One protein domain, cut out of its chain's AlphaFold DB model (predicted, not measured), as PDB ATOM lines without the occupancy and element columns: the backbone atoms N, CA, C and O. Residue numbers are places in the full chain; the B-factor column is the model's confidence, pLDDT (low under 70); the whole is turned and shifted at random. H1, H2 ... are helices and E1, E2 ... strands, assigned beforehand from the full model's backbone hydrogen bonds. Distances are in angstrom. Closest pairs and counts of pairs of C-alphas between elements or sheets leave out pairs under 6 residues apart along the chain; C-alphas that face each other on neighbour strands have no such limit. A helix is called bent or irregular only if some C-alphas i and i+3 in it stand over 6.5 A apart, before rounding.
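Overview. This is residues 61 to 251 of the 296 residues of the protein "Matrixin family metalloprotease" of Sphingobacteriales bacterium (UniProt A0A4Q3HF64). A long two-stranded hairpin, E5 and E6, runs the length of the domain; one end lies in a twisted sheet among the helices, while the turn at residues 162 to 164 lies far from them. H4 covers E6 at the helical end, H2 spans from H1 to H5, and the short strands E1 and E4 lie along one side of E6. The printed part has 191 residues, with five named helices and six named strands, and its class is mixed, helices and strands; along the chain two strands come first, then H1 and H2, then four strands, then H3, H4 and H5; in the branched sheet E1 and E6, E4 and E6, and E2 and E3 are parallel neighbours, while E5 and E6 are antiparallel. It is compact, with a radius of gyration of the C-alphas of 17.9 A, yet elongated, spanning 60 by 38 by 32 A.

Arrangement. E1, residues 61 to 64, is parallel to E6, residues 165 to 181, with N 61 and O 168 2.8 A apart. E2, residues 67 to 69, is parallel to E3, residues 116 to 118, with N 68 and O 116 at 2.8 A; with H1, residues 74 to 80, and H2, residues 87 to 110, they form a strand-helix-strand unit, parallel strands joined through helices, with a right-handed crossover. H1 stands at the sheet's level, at a height of 0.3 A. H2, the hub, touches four helices: H1 in a helical hairpin, closest C-alphas Ser 76 and Ile 89, 5.9 A; H3, residues 182 to 189, by Asp 91 and Leu 186, 7.5 A; H4, residues 198 to 214, only just, with 3 pairs of C-alphas within 8 A, by Phe 102 and Phe 204, 6.5 A; and H5, residues 239 to 249, by Val 110 and Tyr 243, 5.3 A. E4, residues 126 to 131, is parallel to E6, with N 129 and O 178 at 2.8 A. E5, residues 145 to 161, forms an antiparallel hairpin with E6, with N 153 and O 173 at 2.7 A, and lies on the other side of E6 from E1 and E4. H2 and H3 only graze the sheet; H4 is over E6 at a height of 9.8 A, slantwise at 39 degrees on the local plane; H5 is not on it. Each O i to N i+4 pair is within hydrogen-bond range in H3, H4 and H5, but 2 of 3 in H1 and 17 of 20 in H2.

Along the chain. E1 begins at C-alpha 61 (29.173, 69.257, 37.426). H2 measures 35.5 A and has a kink of 26 degrees near residue 94; it is neither bent nor irregular, but only just: C-alphas 94 and 97 are 6.4 A apart. E5 measures 46.0 A and bends by 57 degrees at residue 148; E6 measures 51.0 A, H4 24.4 A. H5 ends at C-alpha 249 (39.475, 57.387, 31.729).

Size, cuts and confidence. The two C-alphas farthest apart, those of Asp 83 and Gly 163, are 62.8 A apart. The printed part has no cut; the links E4 to E5 and H4 to H5 are long, with 13 and 24 residues. Mean pLDDT of the printed part is 80.5, with 33 residues under 70, among them residues 63 to 89.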
ATOM      1  N   LYS A  61      27.899  69.746  36.907       76.44
ATOM      2  CA  LYS A  61      29.173  69.257  37.426       76.44
ATOM      3  C   LYS A  61      29.188  67.739  37.290       76.44
ATOM      4  O   LYS A  61      28.421  67.040  37.945       76.44
ATOM      5  N   ARG A  62      30.087  67.222  36.457       71.31
ATOM      6  CA  ARG A  62      30.331  65.779  36.349       71.31
ATOM      7  C   ARG A  62      31.487  65.397  37.257       71.31
ATOM      8  O   ARG A  62      32.577  65.949  37.124       71.31
ATOM      9  N   VAL A  63      31.246  64.457  38.158       69.75
ATOM     10  CA  VAL A  63      32.264  63.868  39.026       69.75
ATOM     11  C   VAL A  63      32.340  62.381  38.696       69.75
ATOM     12  O   VAL A  63      31.323  61.701  38.599       69.75
ATOM     13  N   ARG A  64      33.548  61.866  38.482       67.19
ATOM     14  CA  ARG A  64      33.790  60.422  38.397       67.19
ATOM     15  C   ARG A  64      34.454  60.000  39.700       67.19
ATOM     16  O   ARG A  64      35.423  60.635  40.110       67.19
ATOM     17  N   SER A  65      33.920  58.979  40.356       61.66
ATOM     18  CA  SER A  65      34.467  58.453  41.609       61.66
ATOM     19  C   SER A  65      34.284  56.944  41.649       61.66
ATOM     20  O   SER A  65      33.188  56.468  41.360       61.66
ATOM     21  N   TYR A  66      35.310  56.200  42.058       63.28
ATOM     22  CA  TYR A  66      35.210  54.755  42.225       63.28
ATOM     23  C   TYR A  66      35.407  54.432  43.702       63.28
ATOM     24  O   TYR A  66      36.425  54.763  44.309       63.28
ATOM     25  N   GLU A  67      34.400  53.795  44.288       62.34
ATOM     26  CA  GLU A  67      34.418  53.366  45.683       62.34
ATOM     27  C   GLU A  67      34.566  51.844  45.703       62.34
ATOM     28  O   GLU A  67      33.639  51.107  45.372       62.34
ATOM     29  N   ILE A  68      35.750  51.355  46.051       58.81
ATOM     30  CA  ILE A  68      36.034  49.924  46.106       58.81
ATOM     31  C   ILE A  68      35.819  49.419  47.527       58.81
ATOM     32  O   ILE A  68      36.429  49.898  48.486       58.81
ATOM     33  N   TYR A  69      34.957  48.416  47.662       59.53
ATOM     34  CA  TYR A  69      34.941  47.591  48.855       59.53
ATOM     35  C   TYR A  69      35.878  46.415  48.630       59.53
ATOM     36  O   TYR A  69      35.728  45.621  47.708       59.53
ATOM     37  N   ILE A  70      36.896  46.331  49.474       61.41
ATOM     38  CA  ILE A  70      37.733  45.144  49.506       61.41
ATOM     39  C   ILE A  70      37.003  44.168  50.422       61.41
ATOM     40  O   ILE A  70      37.074  44.308  51.645       61.41
ATOM     41  N   ASP A  71      36.272  43.212  49.847       58.25
ATOM     42  CA  ASP A  71      35.692  42.135  50.642       58.25
ATOM     43  C   ASP A  71      36.742  41.056  50.921       58.25
ATOM     44  O   ASP A  71      36.749  39.970  50.349       58.25
ATOM     45  N   THR A  72      37.633  41.320  51.871       53.38
ATOM     46  CA  THR A  72      38.568  40.289  52.345       53.38
ATOM     47  C   THR A  72      37.863  39.134  53.057       53.38
ATOM     48  O   THR A  72      38.467  38.083  53.280       53.38
ATOM     49  N   LYS A  73      36.567  39.274  53.378       49.94
ATOM     50  CA  LYS A  73      35.758  38.221  53.995       49.94
ATOM     51  C   LYS A  73      35.069  37.329  52.964       49.94
ATOM     52  O   LYS A  73      34.779  36.186  53.323       49.94
ATOM     53  N   SER A  74      34.844  37.746  51.717       46.28
ATOM     54  CA  SER A  74      34.284  36.854  50.687       46.28
ATOM     55  C   SER A  74      35.278  35.770  50.261       46.28
ATOM     56  O   SER A  74      34.869  34.619  50.090       46.28
ATOM     57  N   ALA A  75      36.584  36.064  50.302       45.03
ATOM     58  CA  ALA A  75      37.658  35.060  50.242       45.03
ATOM     59  C   ALA A  75      37.486  33.946  51.297       45.03
ATOM     60  O   ALA A  75      37.695  32.766  51.023       45.03
ATOM     61  N   SER A  76      37.021  34.303  52.501       42.72
ATOM     62  CA  SER A  76      36.713  33.339  53.568       42.72
ATOM     63  C   SER A  76      35.339  32.667  53.425       42.72
ATOM     64  O   SER A  76      35.063  31.680  54.106       42.72
ATOM     65  N   LYS A  77      34.449  33.192  52.572       41.84
ATOM     66  CA  LYS A  77      33.079  32.693  52.394       41.84
ATOM     67  C   LYS A  77      33.015  31.583  51.345       41.84
ATOM     68  O   LYS A  77      32.404  30.564  51.637       41.84
ATOM     69  N   GLY A  78      33.724  31.719  50.219       43.09
ATOM     70  CA  GLY A  78      33.922  30.611  49.267       43.09
ATOM     71  C   GLY A  78      34.702  29.438  49.877       43.09
ATOM     72  O   GLY A  78      34.482  28.283  49.532       43.09
ATOM     73  N   ALA A  79      35.547  29.730  50.867       41.44
ATOM     74  CA  ALA A  79      36.260  28.744  51.668       41.44
ATOM     75  C   ALA A  79      35.333  27.895  52.575       41.44
ATOM     76  O   ALA A  79      35.563  26.703  52.774       41.44
ATOM     77  N   LYS A  80      34.240  28.457  53.107       42.22
ATOM     78  CA  LYS A  80      33.349  27.713  54.021       42.22
ATOM     79  C   LYS A  80      32.591  26.567  53.354       42.22
ATOM     80  O   LYS A  80      32.266  25.603  54.041       42.22
ATOM     81  N   ASP A  81      32.355  26.655  52.049       47.91
ATOM     82  CA  ASP A  81      31.639  25.622  51.294       47.91
ATOM     83  C   ASP A  81      32.566  24.492  50.805       47.91
ATOM     84  O   ASP A  81      32.089  23.457  50.342       47.91
ATOM     85  N   ALA A  82      33.886  24.650  50.951       48.41
ATOM     86  CA  ALA A  82      34.894  23.723  50.443       48.41
ATOM     87  C   ALA A  82      35.849  23.204  51.537       48.41
ATOM     88  O   ALA A  82      37.045  23.146  51.307       48.41
ATOM     89  N   ASP A  83      35.363  22.855  52.737       51.00
ATOM     90  CA  ASP A  83      36.174  22.257  53.832       51.00
ATOM     91  C   ASP A  83      37.536  22.956  54.060       51.00
ATOM     92  O   ASP A  83      38.583  22.352  54.320       51.00
ATOM     93  N   VAL A  84      37.549  24.277  53.874       50.09
ATOM     94  CA  VAL A  84      38.779  25.051  53.850       50.09
ATOM     95  C   VAL A  84      39.144  25.385  55.295       50.09
ATOM     96  O   VAL A  84      38.471  26.155  55.983       50.09
ATOM     97  N   SER A  85      40.217  24.748  55.764       55.12
ATOM     98  CA  SER A  85      40.716  24.800  57.144       55.12
ATOM     99  C   SER A  85      40.889  26.224  57.706       55.12
ATOM    100  O   SER A  85      41.128  27.179  56.962       55.12
ATOM    101  N   ALA A  86      40.858  26.352  59.042       57.50
ATOM    102  CA  ALA A  86      41.075  27.593  59.805       57.50
ATOM    103  C   ALA A  86      42.331  28.399  59.397       57.50
ATOM    104  O   ALA A  86      42.395  29.606  59.633       57.50
ATOM    105  N   GLN A  87      43.296  27.749  58.742       61.78
ATOM    106  CA  GLN A  87      44.485  28.361  58.155       61.78
ATOM    107  C   GLN A  87      44.144  29.477  57.148       61.78
ATOM    108  O   GLN A  87      44.750  30.544  57.175       61.78
ATOM    109  N   ASN A  88      43.104  29.293  56.333       60.75
ATOM    110  CA  ASN A  88      42.765  30.223  55.253       60.75
ATOM    111  C   ASN A  88      42.125  31.527  55.749       60.75
ATOM    112  O   ASN A  88      42.250  32.564  55.103       60.75
ATOM    113  N   ILE A  89      41.483  31.505  56.924       62.22
ATOM    114  CA  ILE A  89      40.975  32.726  57.570       62.22
ATOM    115  C   ILE A  89      42.151  33.586  58.051       62.22
ATOM    116  O   ILE A  89      42.169  34.787  57.798       62.22
ATOM    117  N   SER A  90      43.160  32.967  58.676       72.31
ATOM    118  CA  SER A  90      44.384  33.666  59.099       72.31
ATOM    119  C   SER A  90      45.170  34.235  57.915       72.31
ATOM    120  O   SER A  90      45.830  35.266  58.038       72.31
ATOM    121  N   ASP A  91      45.104  33.577  56.761       72.94
ATOM    122  CA  ASP A  91      45.790  34.026  55.557       72.94
ATOM    123  C   ASP A  91      45.058  35.182  54.856       72.94
ATOM    124  O   ASP A  91      45.713  36.126  54.409       72.94
ATOM    125  N   ALA A  92      43.721  35.208  54.870       67.12
ATOM    126  CA  ALA A  92      42.938  36.350  54.385       67.12
ATOM    127  C   ALA A  92      43.233  37.649  55.164       67.12
ATOM    128  O   ALA A  92      43.347  38.723  54.566       67.12
ATOM    129  N   GLU A  93      43.446  37.560  56.482       77.62
ATOM    130  CA  GLU A  93      43.826  38.710  57.322       77.62
ATOM    131  C   GLU A  93      45.174  39.332  56.913       77.62
ATOM    132  O   GLU A  93      45.388  40.530  57.106       77.62
ATOM    133  N   LYS A  94      46.078  38.552  56.304       82.75
ATOM    134  CA  LYS A  94      47.382  39.039  55.817       82.75
ATOM    135  C   LYS A  94      47.299  39.710  54.447       82.75
ATOM    136  O   LYS A  94      48.202  40.461  54.086       82.75
ATOM    137  N   ILE A  95      46.243  39.442  53.683       83.06
ATOM    138  CA  ILE A  95      46.071  39.949  52.317       83.06
ATOM    139  C   ILE A  95      45.510  41.372  52.322       83.06
ATOM    140  O   ILE A  95      45.928  42.201  51.515       83.06
ATOM    141  N   GLU A  96      44.606  41.696  53.250       84.38
ATOM    142  CA  GLU A  96      43.979  43.023  53.307       84.38
ATOM    143  C   GLU A  96      44.986  44.190  53.336       84.38
ATOM    144  O   GLU A  96      44.834  45.120  52.537       84.38
ATOM    145  N   PRO A  97      46.028  44.175  54.195       86.62
ATOM    146  CA  PRO A  97      47.008  45.260  54.240       86.62
ATOM    147  C   PRO A  97      47.782  45.411  52.924       86.62
ATOM    148  O   PRO A  97      48.130  46.523  52.534       86.62
ATOM    149  N   VAL A  98      48.016  44.304  52.219       87.38
ATOM    150  CA  VAL A  98      48.740  44.280  50.943       87.38
ATOM    151  C   VAL A  98      47.912  44.918  49.839       87.38
ATOM    152  O   VAL A  98      48.406  45.791  49.132       87.38
ATOM    153  N   VAL A  99      46.635  44.546  49.722       88.62
ATOM    154  CA  VAL A  99      45.734  45.146  48.726       88.62
ATOM    155  C   VAL A  99      45.572  46.646  48.982       88.62
ATOM    156  O   VAL A  99      45.601  47.433  48.038       88.62
ATOM    157  N   LYS A 100      45.461  47.065  50.251       89.44
ATOM    158  CA  LYS A 100      45.442  48.492  50.616       89.44
ATOM    159  C   LYS A 100      46.716  49.208  50.164       89.44
ATOM    160  O   LYS A 100      46.608  50.248  49.522       89.44
ATOM    161  N   SER A 101      47.886  48.621  50.419       91.12
ATOM    162  CA  SER A 101      49.173  49.154  49.957       91.12
ATOM    163  C   SER A 101      49.226  49.287  48.429       91.12
ATOM    164  O   SER A 101      49.593  50.340  47.911       91.12
ATOM    165  N   PHE A 102      48.761  48.281  47.680       93.56
ATOM    166  CA  PHE A 102      48.698  48.353  46.215       93.56
ATOM    167  C   PHE A 102      47.770  49.463  45.711       93.56
ATOM    168  O   PHE A 102      48.103  50.154  44.747       93.56
ATOM    169  N   ILE A 103      46.621  49.661  46.359       92.44
ATOM    170  CA  ILE A 103      45.694  50.751  46.033       92.44
ATOM    171  C   ILE A 103      46.341  52.114  46.298       92.44
ATOM    172  O   ILE A 103      46.261  53.002  45.449       92.44
ATOM    173  N   GLU A 104      47.002  52.280  47.443       92.31
ATOM    174  CA  GLU A 104      47.735  53.504  47.781       92.31
ATOM    175  C   GLU A 104      48.845  53.791  46.762       92.31
ATOM    176  O   GLU A 104      48.950  54.913  46.262       92.31
ATOM    177  N   ASP A 105      49.621  52.774  46.387       93.44
ATOM    178  CA  ASP A 105      50.671  52.865  45.377       93.44
ATOM    179  C   ASP A 105      50.121  53.235  43.995       93.44
ATOM    180  O   ASP A 105      50.675  54.113  43.323       93.44
ATOM    181  N   LEU A 106      49.020  52.611  43.571       94.00
ATOM    182  CA  LEU A 106      48.350  52.931  42.312       94.00
ATOM    183  C   LEU A 106      47.853  54.381  42.313       94.00
ATOM    184  O   LEU A 106      48.178  55.137  41.398       94.00
ATOM    185  N   ASN A 107      47.117  54.789  43.350       93.31
ATOM    186  CA  ASN A 107      46.597  56.149  43.487       93.31
ATOM    187  C   ASN A 107      47.726  57.188  43.494       93.31
ATOM    188  O   ASN A 107      47.644  58.201  42.796       93.31
ATOM    189  N   ARG A 108      48.819  56.917  44.224       93.88
ATOM    190  CA  ARG A 108      50.008  57.780  44.266       93.88
ATOM    191  C   ARG A 108      50.621  57.951  42.878       93.88
ATOM    192  O   ARG A 108      50.893  59.078  42.476       93.88
ATOM    193  N   LYS A 109      50.815  56.858  42.132       93.19
ATOM    194  CA  LYS A 109      51.431  56.886  40.792       93.19
ATOM    195  C   LYS A 109      50.517  57.509  39.733       93.19
ATOM    196  O   LYS A 109      50.986  58.218  38.837       93.19
ATOM    197  N   VAL A 110      49.204  57.319  39.852       91.94
ATOM    198  CA  VAL A 110      48.225  58.029  39.018       91.94
ATOM    199  C   VAL A 110      48.165  59.516  39.392       91.94
ATOM    200  O   VAL A 110      47.963  60.349  38.509       91.94
ATOM    201  N   GLY A 111      48.422  59.874  40.652       90.69
ATOM    202  CA  GLY A 111      48.321  61.245  41.158       90.69
ATOM    203  C   GLY A 111      46.879  61.664  41.457       90.69
ATOM    204  O   GLY A 111      46.563  62.853  41.438       90.69
ATOM    205  N   PHE A 112      45.993  60.691  41.678       87.00
ATOM    206  CA  PHE A 112      44.574  60.886  41.964       87.00
ATOM    207  C   PHE A 112      44.031  59.677  42.733       87.00
ATOM    208  O   PHE A 112      44.531  58.567  42.571       87.00
ATOM    209  N   GLU A 113      42.995  59.877  43.548       89.12
ATOM    210  CA  GLU A 113      42.285  58.783  44.221       89.12
ATOM    211  C   GLU A 113      41.378  58.061  43.212       89.12
ATOM    212  O   GLU A 113      40.202  58.385  43.047       89.12
ATOM    213  N   VAL A 114      41.966  57.121  42.471       87.88
ATOM    214  CA  VAL A 114      41.276  56.287  41.481       87.88
ATOM    215  C   VAL A 114      40.447  55.236  42.193       87.88
ATOM    216  O   VAL A 114      39.306  55.036  41.817       87.88
ATOM    217  N   LEU A 115      41.010  54.582  43.210       89.44
ATOM    218  CA  LEU A 115      40.351  53.536  43.983       89.44
ATOM    219  C   LEU A 115      40.266  53.961  45.445       89.44
ATOM    220  O   LEU A 115      41.287  54.199  46.088       89.44
ATOM    221  N   LYS A 116      39.056  54.022  45.993       87.06
ATOM    222  CA  LYS A 116      38.842  54.356  47.403       87.06
ATOM    223  C   LYS A 116      38.462  53.122  48.199       87.06
ATOM    224  O   LYS A 116      37.439  52.520  47.903       87.06
ATOM    225  N   VAL A 117      39.230  52.794  49.235       85.75
ATOM    226  CA  VAL A 117      38.917  51.675  50.133       85.75
ATOM    227  C   VAL A 117      37.834  52.080  51.127       85.75
ATOM    228  O   VAL A 117      37.970  53.075  51.840       85.75
ATOM    229  N   VAL A 118      36.775  51.282  51.225       81.56
ATOM    230  CA  VAL A 118      35.753  51.420  52.273       81.56
ATOM    231  C   VAL A 118      35.796  50.228  53.225       81.56
ATOM    232  O   VAL A 118      35.928  49.085  52.808       81.56
ATOM    233  N   SER A 119      35.698  50.497  54.527       69.94
ATOM    234  CA  SER A 119      35.847  49.489  55.587       69.94
ATOM    235  C   SER A 119      34.546  48.786  55.980       69.94
ATOM    236  O   SER A 119      34.565  47.857  56.783       69.94
ATOM    237  N   GLN A 120      33.401  49.246  55.467       72.31
ATOM    238  CA  GLN A 120      32.090  48.727  55.851       72.31
ATOM    239  C   GLN A 120      31.480  47.897  54.713       72.31
ATOM    240  O   GLN A 120      31.336  48.428  53.607       72.31
ATOM    241  N   PRO A 121      31.071  46.642  54.987       64.19
ATOM    242  CA  PRO A 121      30.326  45.829  54.032       64.19
ATOM    243  C   PRO A 121      29.100  46.574  53.498       64.19
ATOM    244  O   PRO A 121      28.397  47.244  54.256       64.19
ATOM    245  N   GLY A 122      28.860  46.480  52.189       68.31
ATOM    246  CA  GLY A 122      27.739  47.142  51.511       68.31
ATOM    247  C   GLY A 122      27.913  48.646  51.265       68.31
ATOM    248  O   GLY A 122      27.006  49.269  50.717       68.31
ATOM    249  N   LYS A 123      29.048  49.250  51.657       70.94
ATOM    250  CA  LYS A 123      29.359  50.652  51.323       70.94
ATOM    251  C   LYS A 123      30.213  50.836  50.081       70.94
ATOM    252  O   LYS A 123      30.219  51.943  49.550       70.94
ATOM    253  N   GLY A 124      30.942  49.820  49.638       70.06
ATOM    254  CA  GLY A 124      31.577  49.893  48.327       70.06
ATOM    255  C   GLY A 124      30.747  49.164  47.307       70.06
ATOM    256  O   GLY A 124      29.939  48.295  47.629       70.06
ATOM    257  N   ILE A 125      30.940  49.615  46.082       72.88
ATOM    258  CA  ILE A 125      30.262  49.076  44.922       72.88
ATOM    259  C   ILE A 125      31.080  47.908  44.390       72.88
ATOM    260  O   ILE A 125      30.524  46.848  44.225       72.88
ATOM    261  N   SER A 126      32.394  48.047  44.223       80.12
ATOM    262  CA  SER A 126      33.242  46.985  43.661       80.12
ATOM    263  C   SER A 126      33.640  45.937  44.697       80.12
ATOM    264  O   SER A 126      33.694  46.269  45.882       80.12
ATOM    265  N   GLU A 127      33.979  44.731  44.239       83.00
ATOM    266  CA  GLU A 127      34.441  43.610  45.060       83.00
ATOM    267  C   GLU A 127      35.793  43.085  44.562       83.00
ATOM    268  O   GLU A 127      35.954  42.744  43.389       83.00
ATOM    269  N   PHE A 128      36.764  43.004  45.475       84.38
ATOM    270  CA  PHE A 128      37.988  42.229  45.281       84.38
ATOM    271  C   PHE A 128      37.906  40.939  46.089       84.38
ATOM    272  O   PHE A 128      37.882  40.988  47.319       84.38
ATOM    273  N   SER A 129      37.875  39.810  45.389       84.50
ATOM    274  CA  SER A 129      37.761  38.476  45.968       84.50
ATOM    275  C   SER A 129      39.024  37.645  45.721       84.50
ATOM    276  O   SER A 129      39.924  38.029  44.968       84.50
ATOM    277  N   PHE A 130      39.118  36.493  46.382       85.50
ATOM    278  CA  PHE A 130      40.237  35.571  46.225       85.50
ATOM    279  C   PHE A 130      39.722  34.140  46.078       85.50
ATOM    280  O   PHE A 130      38.797  33.742  46.785       85.50
ATOM    281  N   TYR A 131      40.332  33.369  45.179       83.62
ATOM    282  CA  TYR A 131      39.986  31.974  44.910       83.62
ATOM    283  C   TYR A 131      41.200  31.053  45.061       83.62
ATOM    284  O   TYR A 131      42.346  31.457  44.872       83.62
ATOM    285  N   THR A 132      40.949  29.789  45.384       83.56
ATOM    286  CA  THR A 132      41.950  28.713  45.317       83.56
ATOM    287  C   THR A 132      41.932  28.075  43.929       83.56
ATOM    288  O   THR A 132      40.955  28.228  43.197       83.56
ATOM    289  N   ALA A 133      42.951  27.285  43.582       79.00
ATOM    290  CA  ALA A 133      42.935  26.504  42.338       79.00
ATOM    291  C   ALA A 133      41.689  25.594  42.196       79.00
ATOM    292  O   ALA A 133      41.264  25.293  41.087       79.00
ATOM    293  N   LEU A 134      41.077  25.175  43.312       75.00
ATOM    294  CA  LEU A 134      39.879  24.328  43.319       75.00
ATOM    295  C   LEU A 134      38.577  25.109  43.101       75.00
ATOM    296  O   LEU A 134      37.581  24.533  42.677       75.00
ATOM    297  N   THR A 135      38.573  26.404  43.412       77.38
ATOM    298  CA  THR A 135      37.390  27.280  43.341       77.38
ATOM    299  C   THR A 135      37.510  28.305  42.217       77.38
ATOM    300  O   THR A 135      36.878  29.360  42.262       77.38
ATOM    301  N   GLN A 136      38.383  28.040  41.251       77.38
ATOM    302  CA  GLN A 136      38.650  28.934  40.138       77.38
ATOM    303  C   GLN A 136      37.425  29.031  39.217       77.38
ATOM    304  O   GLN A 136      36.751  28.020  38.992       77.38
ATOM    305  N   PRO A 137      37.117  30.217  38.664       76.81
ATOM    306  CA  PRO A 137      36.062  30.347  37.667       76.81
ATOM    307  C   PRO A 137      36.329  29.434  36.459       76.81
ATOM    308  O   PRO A 137      37.465  29.318  35.999       76.81
ATOM    309  N   ALA A 138      35.287  28.787  35.932       75.12
ATOM    310  CA  ALA A 138      35.420  27.915  34.763       75.12
ATOM    311  C   ALA A 138      35.975  28.690  33.552       75.12
ATOM    312  O   ALA A 138      35.530  29.807  33.280       75.12
ATOM    313  N   GLY A 139      36.923  28.100  32.817       77.81
ATOM    314  CA  GLY A 139      37.611  28.747  31.692       77.81
ATOM    315  C   GLY A 139      38.776  29.657  32.093       77.81
ATOM    316  O   GLY A 139      39.366  30.306  31.230       77.81
ATOM    317  N   HIS A 140      39.107  29.711  33.385       77.25
ATOM    318  CA  HIS A 140      40.215  30.496  33.918       77.25
ATOM    319  C   HIS A 140      41.263  29.631  34.615       77.25
ATOM    320  O   HIS A 140      42.011  30.171  35.408       77.25
ATOM    321  N   GLU A 141      41.366  28.333  34.321       77.62
ATOM    322  CA  GLU A 141      42.137  27.326  35.079       77.62
ATOM    323  C   GLU A 141      43.639  27.651  35.247       77.62
ATOM    324  O   GLU A 141      44.316  27.124  36.127       77.62
ATOM    325  N   THR A 142      44.185  28.522  34.401       79.00
ATOM    326  CA  THR A 142      45.589  28.965  34.446       79.00
ATOM    327  C   THR A 142      45.751  30.435  34.828       79.00
ATOM    328  O   THR A 142      46.875  30.931  34.911       79.00
ATOM    329  N   ALA A 143      44.648  31.148  35.051       83.69
ATOM    330  CA  ALA A 143      44.665  32.567  35.344       83.69
ATOM    331  C   ALA A 143      45.063  32.815  36.805       83.69
ATOM    332  O   ALA A 143      44.518  32.211  37.731       83.69
ATOM    333  N   ILE A 144      45.996  33.743  37.014       87.62
ATOM    334  CA  ILE A 144      46.419  34.204  38.347       87.62
ATOM    335  C   ILE A 144      45.516  35.323  38.898       87.62
ATOM    336  O   ILE A 144      45.582  35.657  40.082       87.62
ATOM    337  N   GLY A 145      44.655  35.871  38.040       88.12
ATOM    338  CA  GLY A 145      43.605  36.825  38.354       88.12
ATOM    339  C   GLY A 145      42.532  36.814  37.267       88.12
ATOM    340  O   GLY A 145      42.748  36.295  36.171       88.12
ATOM    341  N   THR A 146      41.353  37.328  37.598       88.75
ATOM    342  CA  THR A 146      40.231  37.477  36.669       88.75
ATOM    343  C   THR A 146      39.427  38.716  37.026       88.75
ATOM    344  O   THR A 146      39.155  38.940  38.204       88.75
ATOM    345  N   CYS A 147      38.922  39.444  36.037       89.06
ATOM    346  CA  CYS A 147      37.912  40.473  36.247       89.06
ATOM    347  C   CYS A 147      36.669  40.151  35.416       89.06
ATOM    348  O   CYS A 147      36.738  40.084  34.190       89.06
ATOM    349  N   GLY A 148      35.545  39.934  36.095       82.00
ATOM    350  CA  GLY A 148      34.297  39.499  35.475       82.00
ATOM    351  C   GLY A 148      33.362  40.669  35.202       82.00
ATOM    352  O   GLY A 148      33.429  41.330  34.165       82.00
ATOM    353  N   ASN A 149      32.453  40.905  36.146       80.62
ATOM    354  CA  ASN A 149      31.370  41.860  35.979       80.62
ATOM    355  C   ASN A 149      31.859  43.307  36.096       80.62
ATOM    356  O   ASN A 149      32.601  43.671  37.009       80.62
ATOM    357  N   ARG A 150      31.381  44.145  35.173       84.19
ATOM    358  CA  ARG A 150      31.573  45.593  35.186       84.19
ATOM    359  C   ARG A 150      30.234  46.274  34.957       84.19
ATOM    360  O   ARG A 150      29.591  46.034  33.938       84.19
ATOM    361  N   GLU A 151      29.852  47.164  35.863       83.56
ATOM    362  CA  GLU A 151      28.626  47.955  35.737       83.56
ATOM    363  C   GLU A 151      28.918  49.432  36.009       83.56
ATOM    364  O   GLU A 151      29.613  49.783  36.961       83.56
ATOM    365  N   GLU A 152      28.403  50.321  35.161       81.06
ATOM    366  CA  GLU A 152      28.447  51.762  35.405       81.06
ATOM    367  C   GLU A 152      27.143  52.201  36.077       81.06
ATOM    368  O   GLU A 152      26.077  52.225  35.469       81.06
ATOM    369  N   ILE A 153      27.246  52.578  37.346       81.06
ATOM    370  CA  ILE A 153      26.161  53.114  38.155       81.06
ATOM    371  C   ILE A 153      26.207  54.639  38.041       81.06
ATOM    372  O   ILE A 153      27.118  55.301  38.543       81.06
ATOM    373  N   VAL A 154      25.211  55.228  37.387       80.81
ATOM    374  CA  VAL A 154      25.067  56.685  37.311       80.81
ATOM    375  C   VAL A 154      24.143  57.142  38.433       80.81
ATOM    376  O   VAL A 154      22.993  56.721  38.511       80.81
ATOM    377  N   SER A 155      24.642  58.019  39.300       81.06
ATOM    378  CA  SER A 155      23.827  58.701  40.306       81.06
ATOM    379  C   SER A 155      23.753  60.187  39.987       81.06
ATOM    380  O   SER A 155      24.773  60.851  39.817       81.06
ATOM    381  N   GLU A 156      22.536  60.709  39.871       82.50
ATOM    382  CA  GLU A 156      22.285  62.121  39.590       82.50
ATOM    383  C   GLU A 156      21.681  62.780  40.827       82.50
ATOM    384  O   GLU A 156      20.710  62.285  41.396       82.50
ATOM    385  N   THR A 157      22.263  63.899  41.248       82.94
ATOM    386  CA  THR A 157      21.750  64.720  42.345       82.94
ATOM    387  C   THR A 157      21.518  66.131  41.823       82.94
ATOM    388  O   THR A 157      22.423  66.753  41.267       82.94
ATOM    389  N   GLU A 158      20.308  66.652  41.988       83.50
ATOM    390  CA  GLU A 158      19.961  68.020  41.601       83.50
ATOM    391  C   GLU A 158      19.729  68.854  42.864       83.50
ATOM    392  O   GLU A 158      18.881  68.529  43.695       83.50
ATOM    393  N   GLU A 159      20.496  69.932  43.028       82.50
ATOM    394  CA  GLU A 159      20.414  70.825  44.185       82.50
ATOM    395  C   GLU A 159      20.309  72.279  43.713       82.50
ATOM    396  O   GLU A 159      21.123  72.761  42.923       82.50
ATOM    397  N   TYR A 160      19.321  73.024  44.212       76.19
ATOM    398  CA  TYR A 160      19.234  74.458  43.944       76.19
ATOM    399  C   TYR A 160      20.133  75.238  44.906       76.19
ATOM    400  O   TYR A 160      19.907  75.235  46.116       76.19
ATOM    401  N   LYS A 161      21.121  75.966  44.373       77.31
ATOM    402  CA  LYS A 161      22.017  76.820  45.165       77.31
ATOM    403  C   LYS A 161      21.686  78.289  44.939       77.31
ATOM    404  O   LYS A 161      21.765  78.795  43.817       77.31
ATOM    405  N   PHE A 162      21.347  78.993  46.022       69.38
ATOM    406  CA  PHE A 162      21.056  80.428  45.977       69.38
ATOM    407  C   PHE A 162      22.224  81.196  45.333       69.38
ATOM    408  O   PHE A 162      23.382  81.007  45.702       69.38
ATOM    409  N   GLY A 163      21.924  82.017  44.323       79.00
ATOM    410  CA  GLY A 163      22.923  82.768  43.551       79.00
ATOM    411  C   GLY A 163      23.698  81.970  42.489       79.00
ATOM    412  O   GLY A 163      24.419  82.578  41.707       79.00
ATOM    413  N   LYS A 164      23.547  80.639  42.419       74.00
ATOM    414  CA  LYS A 164      24.180  79.783  41.393       74.00
ATOM    415  C   LYS A 164      23.180  79.057  40.489       74.00
ATOM    416  O   LYS A 164      23.591  78.499  39.481       74.00
ATOM    417  N   GLY A 165      21.892  79.090  40.825       82.19
ATOM    418  CA  GLY A 165      20.853  78.390  40.077       82.19
ATOM    419  C   GLY A 165      20.787  76.904  40.429       82.19
ATOM    420  O   GLY A 165      21.203  76.482  41.510       82.19
ATOM    421  N   MET A 166      20.214  76.114  39.521       78.88
ATOM    422  CA  MET A 166      20.169  74.660  39.651       78.88
ATOM    423  C   MET A 166      21.568  74.094  39.389       78.88
ATOM    424  O   MET A 166      22.154  74.326  38.332       78.88
ATOM    425  N   VAL A 167      22.106  73.362  40.357       80.44
ATOM    426  CA  VAL A 167      23.356  72.624  40.216       80.44
ATOM    427  C   VAL A 167      23.000  71.157  40.057       80.44
ATOM    428  O   VAL A 167      22.388  70.565  40.945       80.44
ATOM    429  N   LYS A 168      23.377  70.581  38.917       81.06
ATOM    430  CA  LYS A 168      23.220  69.154  38.649       81.06
ATOM    431  C   LYS A 168      24.570  68.478  38.842       81.06
ATOM    432  O   LYS A 168      25.517  68.781  38.116       81.06
ATOM    433  N   GLU A 169      24.667  67.600  39.831       79.31
ATOM    434  CA  GLU A 169      25.837  66.762  40.067       79.31
ATOM    435  C   GLU A 169      25.565  65.352  39.545       79.31
ATOM    436  O   GLU A 169      24.666  64.660  40.017       79.31
ATOM    437  N   ILE A 170      26.339  64.935  38.546       75.06
ATOM    438  CA  ILE A 170      26.289  63.578  38.000       75.06
ATOM    439  C   ILE A 170      27.529  62.854  38.509       75.06
ATOM    440  O   ILE A 170      28.649  63.215  38.135       75.06
ATOM    441  N   VAL A 171      27.325  61.851  39.358       77.44
ATOM    442  CA  VAL A 171      28.375  60.987  39.891       77.44
ATOM    443  C   VAL A 171      28.316  59.650  39.165       77.44
ATOM    444  O   VAL A 171      27.368  58.881  39.343       77.44
ATOM    445  N   LEU A 172      29.337  59.372  38.353       75.81
ATOM    446  CA  LEU A 172      29.532  58.047  37.768       75.81
ATOM    447  C   LEU A 172      30.356  57.196  38.731       75.81
ATOM    448  O   LEU A 172      31.481  57.556  39.084       75.81
ATOM    449  N   LYS A 173      29.765  56.071  39.112       79.94
ATOM    450  CA  LYS A 173      30.319  55.010  39.938       79.94
ATOM    451  C   LYS A 173      30.519  53.783  39.050       79.94
ATOM    452  O   LYS A 173      29.636  53.461  38.269       79.94
ATOM    453  N   THR A 174      31.643  53.086  39.144       78.94
ATOM    454  CA  THR A 174      31.830  51.817  38.419       78.94
ATOM    455  C   THR A 174      31.999  50.689  39.418       78.94
ATOM    456  O   THR A 174      32.873  50.741  40.282       78.94
ATOM    457  N   TYR A 175      31.129  49.696  39.297       83.31
ATOM    458  CA  TYR A 175      31.255  48.386  39.907       83.31
ATOM    459  C   TYR A 175      32.249  47.561  39.088       83.31
ATOM    460  O   TYR A 175      32.116  47.486  37.864       83.31
ATOM    461  N   MET A 176      33.218  46.941  39.754       87.06
ATOM    462  CA  MET A 176      34.062  45.894  39.187       87.06
ATOM    463  C   MET A 176      34.145  44.712  40.153       87.06
ATOM    464  O   MET A 176      34.189  44.906  41.368       87.06
ATOM    465  N   GLU A 177      34.191  43.508  39.601       89.00
ATOM    466  CA  GLU A 177      34.438  42.271  40.336       89.00
ATOM    467  C   GLU A 177      35.772  41.694  39.863       89.00
ATOM    468  O   GLU A 177      35.864  41.166  38.750       89.00
ATOM    469  N   CYS A 178      36.809  41.833  40.689       89.44
ATOM    470  CA  CYS A 178      38.122  41.255  40.416       89.44
ATOM    471  C   CYS A 178      38.422  40.161  41.432       89.44
ATOM    472  O   CYS A 178      38.192  40.324  42.628       89.44
ATOM    473  N   SER A 179      38.980  39.061  40.961       89.56
ATOM    474  CA  SER A 179      39.250  37.876  41.758       89.56
ATOM    475  C   SER A 179      40.691  37.449  41.530       89.56
ATOM    476  O   SER A 179      41.167  37.470  40.399       89.56
ATOM    477  N   PHE A 180      41.395  37.062  42.589       90.50
ATOM    478  CA  PHE A 180      42.818  36.724  42.522       90.50
ATOM    479  C   PHE A 180      43.095  35.329  43.072       90.50
ATOM    480  O   PHE A 180      42.472  34.901  44.044       90.50
ATOM    481  N   GLN A 181      44.074  34.627  42.502       88.81
ATOM    482  CA  GLN A 181      44.479  33.335  43.041       88.81
ATOM    483  C   GLN A 181      45.196  33.522  44.392       88.81
ATOM    484  O   GLN A 181      46.275  34.116  44.469       88.81
ATOM    485  N   ILE A 182      44.613  32.993  45.469       85.62
ATOM    486  CA  ILE A 182      45.091  33.215  46.837       85.62
ATOM    487  C   ILE A 182      46.462  32.584  47.080       85.62
ATOM    488  O   ILE A 182      47.338  33.233  47.644       85.62
ATOM    489  N   ASP A 183      46.682  31.360  46.592       84.81
ATOM    490  CA  ASP A 183      47.946  30.634  46.767       84.81
ATOM    491  C   ASP A 183      49.110  31.398  46.129       84.81
ATOM    492  O   ASP A 183      50.208  31.469  46.686       84.81
ATOM    493  N   TYR A 184      48.843  32.037  44.987       85.88
ATOM    494  CA  TYR A 184      49.803  32.880  44.292       85.88
ATOM    495  C   TYR A 184      50.167  34.117  45.122       85.88
ATOM    496  O   TYR A 184      51.348  34.405  45.325       85.88
ATOM    497  N   PHE A 185      49.169  34.825  45.660       85.56
ATOM    498  CA  PHE A 185      49.403  35.966  46.550       85.56
ATOM    499  C   PHE A 185      50.177  35.543  47.806       85.56
ATOM    500  O   PHE A 185      51.181  36.170  48.145       85.56
ATOM    501  N   LEU A 186      49.768  34.448  48.455       84.56
ATOM    502  CA  LEU A 186      50.383  33.916  49.675       84.56
ATOM    503  C   LEU A 186      51.838  33.495  49.475       84.56
ATOM    504  O   LEU A 186      52.686  33.808  50.317       84.56
ATOM    505  N   ALA A 187      52.157  32.848  48.353       86.06
ATOM    506  CA  ALA A 187      53.530  32.488  48.012       86.06
ATOM    507  C   ALA A 187      54.436  33.726  47.868       86.06
ATOM    508  O   ALA A 187      55.616  33.677  48.222       86.06
ATOM    509  N   ASN A 188      53.872  34.849  47.414       85.38
ATOM    510  CA  ASN A 188      54.592  36.104  47.228       85.38
ATOM    511  C   ASN A 188      54.601  37.007  48.478       85.38
ATOM    512  O   ASN A 188      55.522  37.816  48.609       85.38
ATOM    513  N   LEU A 189      53.668  36.819  49.433       76.81
ATOM    514  CA  LEU A 189      53.487  37.651  50.640       76.81
ATOM    515  C   LEU A 189      54.767  37.875  51.455       76.81
ATOM    516  O   LEU A 189      54.946  38.958  52.008       76.81
ATOM    517  N   LYS A 190      55.655  36.873  51.543       73.81
ATOM    518  CA  LYS A 190      56.833  36.901  52.433       73.81
ATOM    519  C   LYS A 190      57.769  38.094  52.192       73.81
ATOM    520  O   LYS A 190      58.492  38.459  53.110       73.81
ATOM    521  N   ASN A 191      57.718  38.700  51.004       69.00
ATOM    522  CA  ASN A 191      58.573  39.823  50.612       69.00
ATOM    523  C   ASN A 191      57.783  41.071  50.168       69.00
ATOM    524  O   ASN A 191      58.377  42.006  49.642       69.00
ATOM    525  N   LEU A 192      56.460  41.129  50.373       70.38
ATOM    526  CA  LEU A 192      55.647  42.260  49.887       70.38
ATOM    527  C   LEU A 192      55.832  43.556  50.682       70.38
ATOM    528  O   LEU A 192      55.350  44.603  50.260       70.38
ATOM    529  N   SER A 193      56.533  43.509  51.815       74.88
ATOM    530  CA  SER A 193      56.943  44.716  52.533       74.88
ATOM    531  C   SER A 193      58.025  45.509  51.800       74.88
ATOM    532  O   SER A 193      58.252  46.659  52.156       74.88
ATOM    533  N   ASP A 194      58.710  44.897  50.828       82.12
ATOM    534  CA  ASP A 194      59.707  45.551  49.985       82.12
ATOM    535  C   ASP A 194      59.126  45.807  48.580       82.12
ATOM    536  O   ASP A 194      59.043  44.868  47.775       82.12
ATOM    537  N   PRO A 195      58.756  47.066  48.261       81.38
ATOM    538  CA  PRO A 195      58.249  47.455  46.945       81.38
ATOM    539  C   PRO A 195      59.229  47.216  45.790       81.38
ATOM    540  O   PRO A 195      58.824  47.275  44.628       81.38
ATOM    541  N   LEU A 196      60.512  46.987  46.088       82.56
ATOM    542  CA  LEU A 196      61.557  46.716  45.099       82.56
ATOM    543  C   LEU A 196      61.774  45.216  44.861       82.56
ATOM    544  O   LEU A 196      62.518  44.840  43.953       82.56
ATOM    545  N   SER A 197      61.131  44.350  45.646       86.94
ATOM    546  CA  SER A 197      61.265  42.909  45.473       86.94
ATOM    547  C   SER A 197      60.568  42.430  44.196       86.94
ATOM    548  O   SER A 197      59.499  42.911  43.819       86.94
ATOM    549  N   ALA A 198      61.136  41.407  43.551       87.25
ATOM    550  CA  ALA A 198      60.522  40.792  42.373       87.25
ATOM    551  C   ALA A 198      59.113  40.239  42.672       87.25
ATOM    552  O   ALA A 198      58.225  40.318  41.831       87.25
ATOM    553  N   ASN A 199      58.889  39.719  43.884       88.00
ATOM    554  CA  ASN A 199      57.582  39.206  44.302       88.00
ATOM    555  C   ASN A 199      56.540  40.326  44.408       88.00
ATOM    556  O   ASN A 199      55.397  40.142  43.985       88.00
ATOM    557  N   TYR A 200      56.934  41.488  44.945       88.06
ATOM    558  CA  TYR A 200      56.079  42.671  44.952       88.06
ATOM    559  C   TYR A 200      55.752  43.110  43.537       88.06
ATOM    560  O   TYR A 200      54.580  43.270  43.217       88.06
ATOM    561  N   GLU A 201      56.767  43.239  42.681       88.19
ATOM    562  CA  GLU A 201      56.598  43.688  41.301       88.19
ATOM    563  C   GLU A 201      55.579  42.832  40.540       88.19
ATOM    564  O   GLU A 201      54.661  43.382  39.934       88.19
ATOM    565  N   VAL A 202      55.699  41.503  40.599       89.81
ATOM    566  CA  VAL A 202      54.798  40.619  39.847       89.81
ATOM    567  C   VAL A 202      53.395  40.592  40.460       89.81
ATOM    568  O   VAL A 202      52.409  40.649  39.730       89.81
ATOM    569  N   THR A 203      53.271  40.580  41.791       91.06
ATOM    570  CA  THR A 203      51.947  40.601  42.446       91.06
ATOM    571  C   THR A 203      51.230  41.933  42.202       91.06
ATOM    572  O   THR A 203      50.033  41.959  41.914       91.06
ATOM    573  N   PHE A 204      51.969  43.043  42.254       93.12
ATOM    574  CA  PHE A 204      51.468  44.370  41.920       93.12
ATOM    575  C   PHE A 204      51.102  44.476  40.434       93.12
ATOM    576  O   PHE A 204      50.077  45.075  40.115       93.12
ATOM    577  N   HIS A 205      51.871  43.860  39.524       93.75
ATOM    578  CA  HIS A 205      51.500  43.770  38.107       93.75
ATOM    579  C   HIS A 205      50.132  43.112  37.968       93.75
ATOM    580  O   HIS A 205      49.220  43.744  37.442       93.75
ATOM    581  N   THR A 206      49.959  41.898  38.495       93.50
ATOM    582  CA  THR A 206      48.677  41.178  38.444       93.50
ATOM    583  C   THR A 206      47.537  42.037  38.987       93.50
ATOM    584  O   THR A 206      46.506  42.183  38.337       93.50
ATOM    585  N   PHE A 207      47.742  42.689  40.134       94.12
ATOM    586  CA  PHE A 207      46.755  43.597  40.713       94.12
ATOM    587  C   PHE A 207      46.354  44.740  39.760       94.12
ATOM    588  O   PHE A 207      45.164  44.992  39.547       94.12
ATOM    589  N   VAL A 208      47.331  45.432  39.167       95.50
ATOM    590  CA  VAL A 208      47.075  46.549  38.244       95.50
ATOM    591  C   VAL A 208      46.447  46.058  36.934       95.50
ATOM    592  O   VAL A 208      45.604  46.761  36.380       95.50
ATOM    593  N   HIS A 209      46.816  44.869  36.457       95.88
ATOM    594  CA  HIS A 209      46.246  44.243  35.264       95.88
ATOM    595  C   HIS A 209      44.740  43.999  35.428       95.88
ATOM    596  O   HIS A 209      43.943  44.524  34.647       95.88
ATOM    597  N   GLU A 210      44.337  43.306  36.496       94.56
ATOM    598  CA  GLU A 210      42.917  43.037  36.763       94.56
ATOM    599  C   GLU A 210      42.135  44.322  37.044       94.56
ATOM    600  O   GLU A 210      41.022  44.507  36.552       94.56
ATOM    601  N   THR A 211      42.750  45.277  37.752       93.06
ATOM    602  CA  THR A 211      42.168  46.616  37.921       93.06
ATOM    603  C   THR A 211      41.933  47.287  36.564       93.06
ATOM    604  O   THR A 211      40.905  47.930  36.355       93.06
ATOM    605  N   GLY A 212      42.858  47.136  35.614       94.81
ATOM    606  CA  GLY A 212      42.702  47.630  34.250       94.81
ATOM    607  C   GLY A 212      41.462  47.061  33.566       94.81
ATOM    608  O   GLY A 212      40.685  47.828  32.991       94.81
ATOM    609  N   HIS A 213      41.215  45.757  33.692       94.12
ATOM    610  CA  HIS A 213      39.971  45.148  33.221       94.12
ATOM    611  C   HIS A 213      38.732  45.733  33.908       94.12
ATOM    612  O   HIS A 213      37.777  46.095  33.216       94.12
ATOM    613  N   GLY A 214      38.772  45.943  35.226       90.44
ATOM    614  CA  GLY A 214      37.686  46.591  35.973       90.44
ATOM    615  C   GLY A 214      37.400  48.026  35.510       90.44
ATOM    616  O   GLY A 214      36.255  48.485  35.490       90.44
ATOM    617  N   LEU A 215      38.427  48.724  35.023       90.12
ATOM    618  CA  LEU A 215      38.315  50.040  34.389       90.12
ATOM    619  C   LEU A 215      37.871  49.982  32.914       90.12
ATOM    620  O   LEU A 215      37.712  51.028  32.284       90.12
ATOM    621  N   GLY A 216      37.623  48.792  32.363       91.12
ATOM    622  CA  GLY A 216      37.171  48.580  30.986       91.12
ATOM    623  C   GLY A 216      38.301  48.468  29.961       91.12
ATOM    624  O   GLY A 216      38.061  48.630  28.764       91.12
ATOM    625  N   MET A 217      39.540  48.223  30.393       93.94
ATOM    626  CA  MET A 217      40.656  48.000  29.481       93.94
ATOM    627  C   MET A 217      40.649  46.563  28.962       93.94
ATOM    628  O   MET A 217      40.609  45.606  29.729       93.94
ATOM    629  N   ALA A 218      40.731  46.410  27.643       95.31
ATOM    630  CA  ALA A 218      40.963  45.115  27.019       95.31
ATOM    631  C   ALA A 218      42.457  44.766  27.013       95.31
ATOM    632  O   ALA A 218      43.319  45.650  27.119       95.31
ATOM    633  N   HIS A 219      42.743  43.478  26.825       95.12
ATOM    634  CA  HIS A 219      44.090  43.002  26.550       95.12
ATOM    635  C   HIS A 219      44.716  43.713  25.345       95.12
ATOM    636  O   HIS A 219      44.041  44.043  24.366       95.12
ATOM    637  N   VAL A 220      46.036  43.883  25.394       94.62
ATOM    638  CA  VAL A 220      46.834  44.451  24.304       94.62
ATOM    639  C   VAL A 220      47.891  43.435  23.883       94.62
ATOM    640  O   VAL A 220      48.546  42.824  24.722       94.62
ATOM    641  N   ASN A 221      48.096  43.259  22.576       93.69
ATOM    642  CA  ASN A 221      49.135  42.370  22.044       93.69
ATOM    643  C   ASN A 221      50.518  43.055  22.001       93.69
ATOM    644  O   ASN A 221      51.178  43.096  20.965       93.69
ATOM    645  N   ASP A 222      50.931  43.645  23.119       92.56
ATOM    646  CA  ASP A 222      52.227  44.296  23.307       92.56
ATOM    647  C   ASP A 222      52.819  43.786  24.620       92.56
ATOM    648  O   ASP A 222      52.273  44.058  25.682       92.56
ATOM    649  N   ARG A 223      53.939  43.053  24.552       92.88
ATOM    650  CA  ARG A 223      54.589  42.423  25.721       92.88
ATOM    651  C   ARG A 223      55.081  43.411  26.776       92.88
ATOM    652  O   ARG A 223      55.462  42.986  27.866       92.88
ATOM    653  N   LYS A 224      55.151  44.696  26.427       92.38
ATOM    654  CA  LYS A 224      55.509  45.769  27.351       92.38
ATOM    655  C   LYS A 224      54.283  46.423  27.978       92.38
ATOM    656  O   LYS A 224      54.450  47.175  28.924       92.38
ATOM    657  N   ASP A 225      53.069  46.199  27.478       94.19
ATOM    658  CA  ASP A 225      51.871  46.795  28.072       94.19
ATOM    659  C   ASP A 225      51.471  46.015  29.332       94.19
ATOM    660  O   ASP A 225      51.524  44.786  29.361       94.19
ATOM    661  N   VAL A 226      51.043  46.724  30.380       95.38
ATOM    662  CA  VAL A 226      50.532  46.087  31.604       95.38
ATOM    663  C   VAL A 226      49.350  45.173  31.284       95.38
ATOM    664  O   VAL A 226      49.238  44.120  31.903       95.38
ATOM    665  N   MET A 227      48.541  45.519  30.275       96.44
ATOM    666  CA  MET A 227      47.405  44.729  29.790       96.44
ATOM    667  C   MET A 227      47.807  43.584  28.836       96.44
ATOM    668  O   MET A 227      46.959  43.071  28.103       96.44
ATOM    669  N   TYR A 228      49.081  43.181  28.787       94.75
ATOM    670  CA  TYR A 228      49.489  41.962  28.086       94.75
ATOM    671  C   TYR A 228      48.930  40.716  28.803       94.75
ATOM    672  O   TYR A 228      49.116  40.619  30.014       94.75
ATOM    673  N   PRO A 229      48.302  39.747  28.104       91.81
ATOM    674  CA  PRO A 229      47.626  38.611  28.752       91.81
ATOM    675  C   PRO A 229      48.515  37.707  29.618       91.81
ATOM    676  O   PRO A 229      48.018  36.992  30.480       91.81
ATOM    677  N   TRP A 230      49.826  37.689  29.371       89.19
ATOM    678  CA  TRP A 230      50.752  36.764  30.024       89.19
ATOM    679  C   TRP A 230      51.665  37.532  30.976       89.19
ATOM    680  O   TRP A 230      52.777  37.912  30.613       89.19
ATOM    681  N   VAL A 231      51.182  37.784  32.197       80.38
ATOM    682  CA  VAL A 231      51.878  38.597  33.217       80.38
ATOM    683  C   VAL A 231      53.293  38.082  33.505       80.38
ATOM    684  O   VAL A 231      54.234  38.868  33.561       80.38
ATOM    685  N   LEU A 232      53.468  36.763  33.620       81.56
ATOM    686  CA  LEU A 232      54.775  36.150  33.901       81.56
ATOM    687  C   LEU A 232      55.771  36.273  32.733       81.56
ATOM    688  O   LEU A 232      56.980  36.250  32.959       81.56
ATOM    689  N   ASP A 233      55.266  36.452  31.511       79.00
ATOM    690  CA  ASP A 233      56.067  36.603  30.290       79.00
ATOM    691  C   ASP A 233      56.262  38.076  29.889       79.00
ATOM    692  O   ASP A 233      56.907  38.377  28.875       79.00
ATOM    693  N   ALA A 234      55.678  39.012  30.645       71.69
ATOM    694  CA  ALA A 234      55.779  40.429  30.354       71.69
ATOM    695  C   ALA A 234      57.207  40.928  30.618       71.69
ATOM    696  O   ALA A 234      57.763  40.816  31.712       71.69
ATOM    697  N   ASN A 235      57.809  41.530  29.594       71.44
ATOM    698  CA  ASN A 235      59.154  42.081  29.689       71.44
ATOM    699  C   ASN A 235      59.071  43.527  30.172       71.44
ATOM    700  O   ASN A 235      58.899  44.421  29.346       71.44
ATOM    701  N   ARG A 236      59.263  43.744  31.482       79.75
ATOM    702  CA  ARG A 236      59.318  45.076  32.120       79.75
ATOM    703  C   ARG A 236      58.104  45.940  31.741       79.75
ATOM    704  O   ARG A 236      58.210  46.780  30.844       79.75
ATOM    705  N   PRO A 237      56.958  45.723  32.400       85.94
ATOM    706  CA  PRO A 237      55.714  46.399  32.061       85.94
ATOM    707  C   PRO A 237      55.869  47.924  32.096       85.94
ATOM    708  O   PRO A 237      56.408  48.496  33.045       85.94
ATOM    709  N   ASP A 238      55.364  48.598  31.068       91.56
ATOM    710  CA  ASP A 238      55.287  50.050  30.971       91.56
ATOM    711  C   ASP A 238      54.121  50.559  31.825       91.56
ATOM    712  O   ASP A 238      53.014  50.860  31.361       91.56
ATOM    713  N   TYR A 239      54.385  50.640  33.124       93.56
ATOM    714  CA  TYR A 239      53.447  51.178  34.097       93.56
ATOM    715  C   TYR A 239      53.088  52.643  33.829       93.56
ATOM    716  O   TYR A 239      51.958  53.046  34.099       93.56
ATOM    717  N   ALA A 240      54.001  53.441  33.268       94.31
ATOM    718  CA  ALA A 240      53.732  54.844  32.968       94.31
ATOM    719  C   ALA A 240      52.601  54.978  31.938       94.31
ATOM    720  O   ALA A 240      51.666  55.761  32.139       94.31
ATOM    721  N   ARG A 241      52.634  54.151  30.884       93.69
ATOM    722  CA  ARG A 241      51.552  54.058  29.896       93.69
ATOM    723  C   ARG A 241      50.233  53.616  30.527       93.69
ATOM    724  O   ARG A 241      49.192  54.188  30.202       93.69
ATOM    725  N   MET A 242      50.262  52.643  31.439       95.06
ATOM    726  CA  MET A 242      49.066  52.206  32.170       95.06
ATOM    727  C   MET A 242      48.450  53.347  32.990       95.06
ATOM    728  O   MET A 242      47.263  53.638  32.849       95.06
ATOM    729  N   TYR A 243      49.249  54.059  33.787       94.88
ATOM    730  CA  TYR A 243      48.748  55.172  34.600       94.88
ATOM    731  C   TYR A 243      48.174  56.296  33.744       94.88
ATOM    732  O   TYR A 243      47.141  56.856  34.098       94.88
ATOM    733  N   GLU A 244      48.782  56.593  32.598       93.00
ATOM    734  CA  GLU A 244      48.250  57.598  31.682       93.00
ATOM    735  C   GLU A 244      46.884  57.201  31.106       93.00
ATOM    736  O   GLU A 244      45.964  58.020  31.079       93.00
ATOM    737  N   ARG A 245      46.691  55.926  30.745       93.88
ATOM    738  CA  ARG A 245      45.374  55.411  30.326       93.88
ATOM    739  C   ARG A 245      44.332  55.560  31.434       93.88
ATOM    740  O   ARG A 245      43.205  55.965  31.152       93.88
ATOM    741  N   ILE A 246      44.701  55.296  32.690       92.12
ATOM    742  CA  ILE A 246      43.806  55.525  33.835       92.12
ATOM    743  C   ILE A 246      43.446  57.012  33.931       92.12
ATOM    744  O   ILE A 246      42.270  57.352  34.005       92.12
ATOM    745  N   ARG A 247      44.413  57.930  33.847       90.94
ATOM    746  CA  ARG A 247      44.122  59.375  33.897       90.94
ATOM    747  C   ARG A 247      43.163  59.823  32.798       90.94
ATOM    748  O   ARG A 247      42.257  60.612  33.071       90.94
ATOM    749  N   GLN A 248      43.313  59.280  31.590       90.81
ATOM    750  CA  GLN A 248      42.417  59.548  30.463       90.81
ATOM    751  C   GLN A 248      40.985  59.080  30.737       90.81
ATOM    752  O   GLN A 248      40.046  59.843  30.496       90.81
ATOM    753  N   ILE A 249      40.800  57.886  31.316       88.44
ATOM    754  CA  ILE A 249      39.475  57.387  31.729       88.44
ATOM    755  C   ILE A 249      38.811  58.357  32.712       88.44
ATOM    756  O   ILE A 249      37.600  58.557  32.664       88.44
ATOM    757  N   PHE A 250      39.576  59.020  33.569       82.94
ATOM    758  CA  PHE A 250      39.035  59.935  34.573       82.94
ATOM    759  C   PHE A 250      39.017  61.399  34.120       82.94
ATOM    760  O   PHE A 250      38.583  62.265  34.879       82.94
ATOM    761  N   ASN A 251      39.445  61.688  32.884       85.62
ATOM    762  CA  ASN A 251      39.620  63.049  32.368       85.62
ATOM    763  C   ASN A 251      40.454  63.934  33.322       85.62
ATOM    764  O   ASN A 251      40.172  65.120  33.517       85.62
TER     765      ASN A 251